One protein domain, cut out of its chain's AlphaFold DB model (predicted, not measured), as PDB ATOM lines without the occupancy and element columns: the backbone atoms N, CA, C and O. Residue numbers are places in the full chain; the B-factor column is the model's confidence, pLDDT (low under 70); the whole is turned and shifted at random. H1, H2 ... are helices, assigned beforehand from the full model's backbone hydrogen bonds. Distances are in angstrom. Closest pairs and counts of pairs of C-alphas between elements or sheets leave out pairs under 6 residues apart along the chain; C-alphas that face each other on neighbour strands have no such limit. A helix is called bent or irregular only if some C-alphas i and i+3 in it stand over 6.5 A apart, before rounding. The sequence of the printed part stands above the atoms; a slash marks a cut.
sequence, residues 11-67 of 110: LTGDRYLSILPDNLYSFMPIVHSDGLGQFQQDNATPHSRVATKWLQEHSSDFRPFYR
ATOM      1  N   LEU A  11     263.602 284.267 264.767       77.06
ATOM      2  CA  LEU A  11     264.244 282.992 264.506       77.06
ATOM      3  C   LEU A  11     264.645 282.957 263.024       77.06
ATOM      4  O   LEU A  11     263.808 283.130 262.141       77.06
ATOM      5  N   THR A  12     265.926 282.757 262.745       79.50
ATOM      6  CA  THR A  12     266.450 282.531 261.394       79.50
ATOM      7  C   THR A  12     266.917 281.080 261.268       79.50
ATOM      8  O   THR A  12     267.081 280.386 262.272       79.50
ATOM      9  N   GLY A  13     267.085 280.579 260.041       76.88
ATOM     10  CA  GLY A  13     267.491 279.184 259.824       76.88
ATOM     11  C   GLY A  13     268.858 278.856 260.435       76.88
ATOM     12  O   GLY A  13     269.024 277.808 261.044       76.88
ATOM     13  N   ASP A  14     269.811 279.779 260.337       80.00
ATOM     14  CA  ASP A  14     271.148 279.690 260.931       80.00
ATOM     15  C   ASP A  14     271.109 279.688 262.466       80.00
ATOM     16  O   ASP A  14     271.728 278.827 263.088       80.00
ATOM     17  N   ARG A  15     270.313 280.566 263.091       81.75
ATOM     18  CA  ARG A  15     270.112 280.529 264.549       81.75
ATOM     19  C   ARG A  15     269.423 279.254 265.006       81.75
ATOM     20  O   ARG A  15     269.735 278.736 266.071       81.75
ATOM     21  N   TYR A  16     268.484 278.739 264.218       78.31
ATOM     22  CA  TYR A  16     267.849 277.466 264.534       78.31
ATOM     23  C   TYR A  16     268.891 276.340 264.592       78.31
ATOM     24  O   TYR A  16     268.886 275.567 265.544       78.31
ATOM     25  N   LEU A  17     269.833 276.307 263.641       78.31
ATOM     26  CA  LEU A  17     270.939 275.343 263.634       78.31
ATOM     27  C   LEU A  17     271.926 275.521 264.783       78.31
ATOM     28  O   LEU A  17     272.485 274.526 265.221       78.31
ATOM     29  N   SER A  18     272.162 276.744 265.261       81.25
ATOM     30  CA  SER A  18     273.048 276.947 266.413       81.25
ATOM     31  C   SER A  18     272.379 276.532 267.723       81.25
ATOM     32  O   SER A  18     273.029 276.018 268.618       81.25
ATOM     33  N   ILE A  19     271.065 276.726 267.842       80.69
ATOM     34  CA  ILE A  19     270.313 276.435 269.070       80.69
ATOM     35  C   ILE A  19     269.990 274.943 269.189       80.69
ATOM     36  O   ILE A  19     269.953 274.422 270.306       80.69
ATOM     37  N   LEU A  20     269.754 274.260 268.063       78.81
ATOM     38  CA  LEU A  20     269.370 272.849 268.047       78.81
ATOM     39  C   LEU A  20     270.355 271.951 268.803       78.81
ATOM     40  O   LEU A  20     269.946 271.392 269.812       78.81
ATOM     41  N   PRO A  21     271.627 271.809 268.397       77.19
ATOM     42  CA  PRO A  21     272.542 270.877 269.042       77.19
ATOM     43  C   PRO A  21     272.765 271.232 270.518       77.19
ATOM     44  O   PRO A  21     272.643 270.359 271.376       77.19
ATOM     45  N   ASP A  22     273.000 272.507 270.826       79.75
ATOM     46  CA  ASP A  22     273.358 272.966 272.174       79.75
ATOM     47  C   ASP A  22     272.283 272.635 273.222       79.75
ATOM     48  O   ASP A  22     272.580 272.244 274.357       79.75
ATOM     49  N   ASN A  23     271.011 272.745 272.840       78.88
ATOM     50  CA  ASN A  23     269.892 272.533 273.758       78.88
ATOM     51  C   ASN A  23     269.297 271.125 273.667       78.88
ATOM     52  O   ASN A  23     268.667 270.656 274.613       78.88
ATOM     53  N   LEU A  24     269.468 270.451 272.532       76.88
ATOM     54  CA  LEU A  24     268.852 269.157 272.272       76.88
ATOM     55  C   LEU A  24     269.759 268.016 272.745       76.88
ATOM     56  O   LEU A  24     269.275 267.129 273.446       76.88
ATOM     57  N   TYR A  25     271.075 268.076 272.493       78.31
ATOM     58  CA  TYR A  25     272.020 267.064 272.994       78.31
ATOM     59  C   TYR A  25     272.154 267.073 274.514       78.31
ATOM     60  O   TYR A  25     272.288 266.016 275.124       78.31
ATOM     61  N   SER A  26     272.080 268.247 275.145       78.69
ATOM     62  CA  SER A  26     272.115 268.357 276.609       78.69
ATOM     63  C   SER A  26     270.883 267.733 277.275       78.69
ATOM     64  O   SER A  26     270.967 267.263 278.409       78.69
ATOM     65  N   PHE A  27     269.751 267.669 276.567       76.25
ATOM     66  CA  PHE A  27     268.496 267.134 277.092       76.25
ATOM     67  C   PHE A  27     268.235 265.670 276.717       76.25
ATOM     68  O   PHE A  27     267.536 264.947 277.428       76.25
ATOM     69  N   MET A  28     268.818 265.213 275.613       75.00
ATOM     70  CA  MET A  28     268.639 263.867 275.084       75.00
ATOM     71  C   MET A  28     268.943 262.744 276.094       75.00
ATOM     72  O   MET A  28     268.063 261.904 276.271       75.00
ATOM     73  N   PRO A  29     270.073 262.717 276.833       73.94
ATOM     74  CA  PRO A  29     270.332 261.645 277.802       73.94
ATOM     75  C   PRO A  29     269.403 261.693 279.026       73.94
ATOM     76  O   PRO A  29     269.257 260.692 279.721       73.94
ATOM     77  N   ILE A  30     268.762 262.838 279.291       77.44
ATOM     78  CA  ILE A  30     267.835 263.016 280.418       77.44
ATOM     79  C   ILE A  30     266.460 262.418 280.090       77.44
ATOM     80  O   ILE A  30     265.808 261.853 280.964       77.44
ATOM     81  N   VAL A  31     266.010 262.534 278.836       70.50
ATOM     82  CA  VAL A  31     264.682 262.057 278.396       70.50
ATOM     83  C   VAL A  31     264.741 260.695 277.714       70.50
ATOM     84  O   VAL A  31     263.801 259.913 277.819       70.50
ATOM     85  N   HIS A  32     265.830 260.419 277.005       70.12
ATOM     86  CA  HIS A  32     265.994 259.272 276.121       70.12
ATOM     87  C   HIS A  32     267.299 258.549 276.449       70.12
ATOM     88  O   HIS A  32     268.268 258.571 275.691       70.12
ATOM     89  N   SER A  33     267.316 257.884 277.603       69.56
ATOM     90  CA  SER A  33     268.445 257.061 278.050       69.56
ATOM     91  C   SER A  33     268.704 255.836 277.160       69.56
ATOM     92  O   SER A  33     269.752 255.211 277.274       69.56
ATOM     93  N   ASP A  34     267.755 255.475 276.292       73.50
ATOM     94  CA  ASP A  34     267.843 254.361 275.343       73.50
ATOM     95  C   ASP A  34     268.459 254.752 273.987       73.50
ATOM     96  O   ASP A  34     268.681 253.885 273.142       73.50
ATOM     97  N   GLY A  35     268.740 256.044 273.767       67.25
ATOM     98  CA  GLY A  35     269.279 256.555 272.505       67.25
ATOM     99  C   GLY A  35     268.283 256.520 271.342       67.25
ATOM    100  O   GLY A  35     268.680 256.675 270.194       67.25
ATOM    101  N   LEU A  36     266.988 256.311 271.607       69.12
ATOM    102  CA  LEU A  36     265.952 256.185 270.576       69.12
ATOM    103  C   LEU A  36     265.032 257.408 270.513       69.12
ATOM    104  O   LEU A  36     263.860 257.289 270.141       69.12
ATOM    105  N   GLY A  37     265.565 258.578 270.869       73.62
ATOM    106  CA  GLY A  37     264.822 259.830 270.918       73.62
ATOM    107  C   GLY A  37     264.084 260.117 269.613       73.62
ATOM    108  O   GLY A  37     264.678 260.159 268.533       73.62
ATOM    109  N   GLN A  38     262.768 260.305 269.720       75.75
ATOM    110  CA  GLN A  38     261.931 260.736 268.604       75.75
ATOM    111  C   GLN A  38     261.813 262.254 268.639       75.75
ATOM    112  O   GLN A  38     261.401 262.822 269.649       75.75
ATOM    113  N   PHE A  39     262.158 262.906 267.530       76.25
ATOM    114  CA  PHE A  39     262.093 264.359 267.430       76.25
ATOM    115  C   PHE A  39     260.878 264.797 266.613       76.25
ATOM    116  O   PHE A  39     260.745 264.447 265.437       76.25
ATOM    117  N   GLN A  40     259.987 265.566 267.241       78.50
ATOM    118  CA  GLN A  40     258.834 266.181 266.591       78.50
ATOM    119  C   GLN A  40     259.118 267.662 266.335       78.50
ATOM    120  O   GLN A  40     259.406 268.411 267.265       78.50
ATOM    121  N   GLN A  41     258.976 268.091 265.082       76.38
ATOM    122  CA  GLN A  41     259.054 269.496 264.690       76.38
ATOM    123  C   GLN A  41     257.714 269.982 264.119       76.38
ATOM    124  O   GLN A  41     256.923 269.179 263.605       76.38
ATOM    125  N   ASP A  42     257.443 271.284 264.230       72.00
ATOM    126  CA  ASP A  42     256.353 271.956 263.518       72.00
ATOM    127  C   ASP A  42     256.613 272.069 261.997       72.00
ATOM    128  O   ASP A  42     257.695 271.763 261.495       72.00
ATOM    129  N   ASN A  43     255.592 272.483 261.240       67.75
ATOM    130  CA  ASN A  43     255.660 272.623 259.780       67.75
ATOM    131  C   ASN A  43     255.850 274.086 259.322       67.75
ATOM    132  O   ASN A  43     255.432 274.446 258.221       67.75
ATOM    133  N   ALA A  44     256.431 274.963 260.147       66.06
ATOM    134  CA  ALA A  44     256.619 276.360 259.765       66.06
ATOM    135  C   ALA A  44     257.628 276.482 258.600       66.06
ATOM    136  O   ALA A  44     258.792 276.075 258.685       66.06
ATOM    137  N   THR A  45     257.165 277.057 257.487       60.78
ATOM    138  CA  THR A  45     257.760 276.952 256.143       60.78
ATOM    139  C   THR A  45     259.228 277.408 255.988       60.78
ATOM    140  O   THR A  45     259.930 276.787 255.187       60.78
ATOM    141  N   PRO A  46     259.770 278.415 256.713       58.41
ATOM    142  CA  PRO A  46     261.198 278.737 256.603       58.41
ATOM    143  C   PRO A  46     262.101 277.875 257.505       58.41
ATOM    144  O   PRO A  46     263.248 277.617 257.142       58.41
ATOM    145  N   HIS A  47     261.600 277.382 258.642       62.12
ATOM    146  CA  HIS A  47     262.386 276.607 259.617       62.12
ATOM    147  C   HIS A  47     262.488 275.130 259.243       62.12
ATOM    148  O   HIS A  47     263.540 274.510 259.409       62.12
ATOM    149  N   SER A  48     261.413 274.587 258.668       66.25
ATOM    150  CA  SER A  48     261.292 273.173 258.319       66.25
ATOM    151  C   SER A  48     262.404 272.692 257.376       66.25
ATOM    152  O   SER A  48     263.001 271.649 257.620       66.25
ATOM    153  N   ARG A  49     262.789 273.464 256.348       71.06
ATOM    154  CA  ARG A  49     263.819 273.023 255.378       71.06
ATOM    155  C   ARG A  49     265.212 272.870 255.977       71.06
ATOM    156  O   ARG A  49     265.921 271.930 255.629       71.06
ATOM    157  N   VAL A  50     265.623 273.818 256.811       73.50
ATOM    158  CA  VAL A  50     266.974 273.835 257.388       73.50
ATOM    159  C   VAL A  50     267.083 272.774 258.479       73.50
ATOM    160  O   VAL A  50     268.026 271.989 258.500       73.50
ATOM    161  N   ALA A  51     266.058 272.686 259.318       73.44
ATOM    162  CA  ALA A  51     265.979 271.709 260.383       73.44
ATOM    163  C   ALA A  51     265.842 270.268 259.882       73.44
ATOM    164  O   ALA A  51     266.515 269.376 260.385       73.44
ATOM    165  N   THR A  52     265.027 270.037 258.845       76.25
ATOM    166  CA  THR A  52     264.871 268.702 258.248       76.25
ATOM    167  C   THR A  52     266.194 268.207 257.675       76.25
ATOM    168  O   THR A  52     266.518 267.035 257.839       76.25
ATOM    169  N   LYS A  53     266.990 269.087 257.049       81.38
ATOM    170  CA  LYS A  53     268.341 268.730 256.590       81.38
ATOM    171  C   LYS A  53     269.250 268.337 257.750       81.38
ATOM    172  O   LYS A  53     269.881 267.290 257.685       81.38
ATOM    173  N   TRP A  54     269.260 269.122 258.825       81.69
ATOM    174  CA  TRP A  54     270.051 268.804 260.014       81.69
ATOM    175  C   TRP A  54     269.631 267.471 260.648       81.69
ATOM    176  O   TRP A  54     270.482 266.650 260.974       81.69
ATOM    177  N   LEU A  55     268.326 267.207 260.760       78.25
ATOM    178  CA  LEU A  55     267.800 265.944 261.291       78.25
ATOM    179  C   LEU A  55     268.144 264.746 260.399       78.25
ATOM    180  O   LEU A  55     268.366 263.653 260.907       78.25
ATOM    181  N   GLN A  56     268.200 264.934 259.078       80.38
ATOM    182  CA  GLN A  56     268.659 263.895 258.153       80.38
ATOM    183  C   GLN A  56     270.150 263.586 258.336       80.38
ATOM    184  O   GLN A  56     270.519 262.413 258.390       80.38
ATOM    185  N   GLU A  57     270.988 264.619 258.465       83.31
ATOM    186  CA  GLU A  57     272.427 264.474 258.728       83.31
ATOM    187  C   GLU A  57     272.698 263.754 260.058       83.31
ATOM    188  O   GLU A  57     273.618 262.946 260.133       83.31
ATOM    189  N   HIS A  58     271.850 263.965 261.069       78.88
ATOM    190  CA  HIS A  58     271.967 263.361 262.403       78.88
ATOM    191  C   HIS A  58     270.991 262.192 262.626       78.88
ATOM    192  O   HIS A  58     270.581 261.904 263.751       78.88
ATOM    193  N   SER A  59     270.603 261.498 261.554       76.44
ATOM    194  CA  SER A  59     269.619 260.405 261.607       76.44
ATOM    195  C   SER A  59     270.083 259.150 262.364       76.44
ATOM    196  O   SER A  59     269.256 258.286 262.667       76.44
ATOM    197  N   SER A  60     271.378 259.038 262.690       78.94
ATOM    198  CA  SER A  60     271.897 258.013 263.608       78.94
ATOM    199  C   SER A  60     271.437 258.240 265.045       78.94
ATOM    200  O   SER A  60     271.161 257.279 265.760       78.94
ATOM    201  N   ASP A  61     271.338 259.508 265.432       75.25
ATOM    202  CA  ASP A  61     271.125 259.928 266.812       75.25
ATOM    203  C   ASP A  61     269.646 260.262 267.030       75.25
ATOM    204  O   ASP A  61     269.078 259.985 268.084       75.25
ATOM    205  N   PHE A  62     268.977 260.788 266.001       73.44
ATOM    206  CA  PHE A  62     267.580 261.195 266.074       73.44
ATOM    207  C   PHE A  62     266.730 260.452 265.065       73.44
ATOM    208  O   PHE A  62     266.987 260.481 263.861       73.44
ATOM    209  N   ARG A  63     265.633 259.860 265.543       78.38
ATOM    210  CA  ARG A  63     264.588 259.370 264.648       78.38
ATOM    211  C   ARG A  63     263.568 260.478 264.402       78.38
ATOM    212  O   ARG A  63     262.922 260.925 265.354       78.38
ATOM    213  N   PRO A  64     263.389 260.929 263.146       72.94
ATOM    214  CA  PRO A  64     262.339 261.881 262.827       72.94
ATOM    215  C   PRO A  64     260.975 261.282 263.165       72.94
ATOM    216  O   PRO A  64     260.657 260.167 262.743       72.94
ATOM    217  N   PHE A  65     260.152 262.025 263.900       72.81
ATOM    218  CA  PHE A  65     258.767 261.633 264.111       72.81
ATOM    219  C   PHE A  65     257.981 261.856 262.816       72.81
ATOM    220  O   PHE A  65     257.741 262.996 262.406       72.81
ATOM    221  N   TYR A  66     257.580 260.771 262.150       67.81
ATOM    222  CA  TYR A  66     256.741 260.866 260.961       67.81
ATOM    223  C   TYR A  66     255.331 261.308 261.363       67.81
ATOM    224  O   TYR A  66     254.540 260.520 261.883       67.81
ATOM    225  N   ARG A  67     255.007 262.581 261.122       65.19
ATOM    226  CA  ARG A  67     253.652 263.103 261.308       65.19
ATOM    227  C   ARG A  67     252.827 262.837 260.043       65.19
ATOM    228  O   ARG A  67     253.195 263.334 258.977       65.19
TER     229      ARG A  67
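What this domain is: This is residues 11 to 67 of the 110 residues of an uncharacterized protein of Araneus ventricosus (UniProt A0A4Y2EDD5). Two longer helices, H1 and H3, splay apart as a loose V; H1 packs on H3 with residues 13 to 17, and its far end leads to the short H2. The unnamed stretch 32 to 44 runs back to H3. The 57 printed residues hold three named helices, H1, H2, H3, and no named strand: all helix, compact, radius of gyration of the C-alphas 11.2 A, spans 31 by 24 by 17 A.

How they stand to each other: H1, residues 13 to 24, touches H3, residues 45 to 57, with residues 13 to 17 alone; the closest C-alphas, of Gly 13 and His 47, are 5.7 A apart. They run the same way at a steep tilt of 51 degrees. H2, residues 28 to 31, meets H1 only through their link and is apart from H3. Residues 38 to 39 pair with 63 to 64, parallel. O i to N i+4 pairs are within hydrogen-bond range in 6 of 8 for H1 and 7 of 9 for H3; H2 is too short for one.

Where its parts are: H1 measures 16.0 A from C-alpha 13 at (267.491, 279.184, 259.824); it is only just irregular, C-alphas 18 and 21 being 6.6 A apart. H3 measures 19.4 A, ending at C-alpha 57, (272.427, 264.474, 258.728).

The domain as a whole: The printed part has no cut. The link H2 to H3 is long. pLDDT is under 70 at residues 33, 35 to 36, 43 to 48 and 66 to 67.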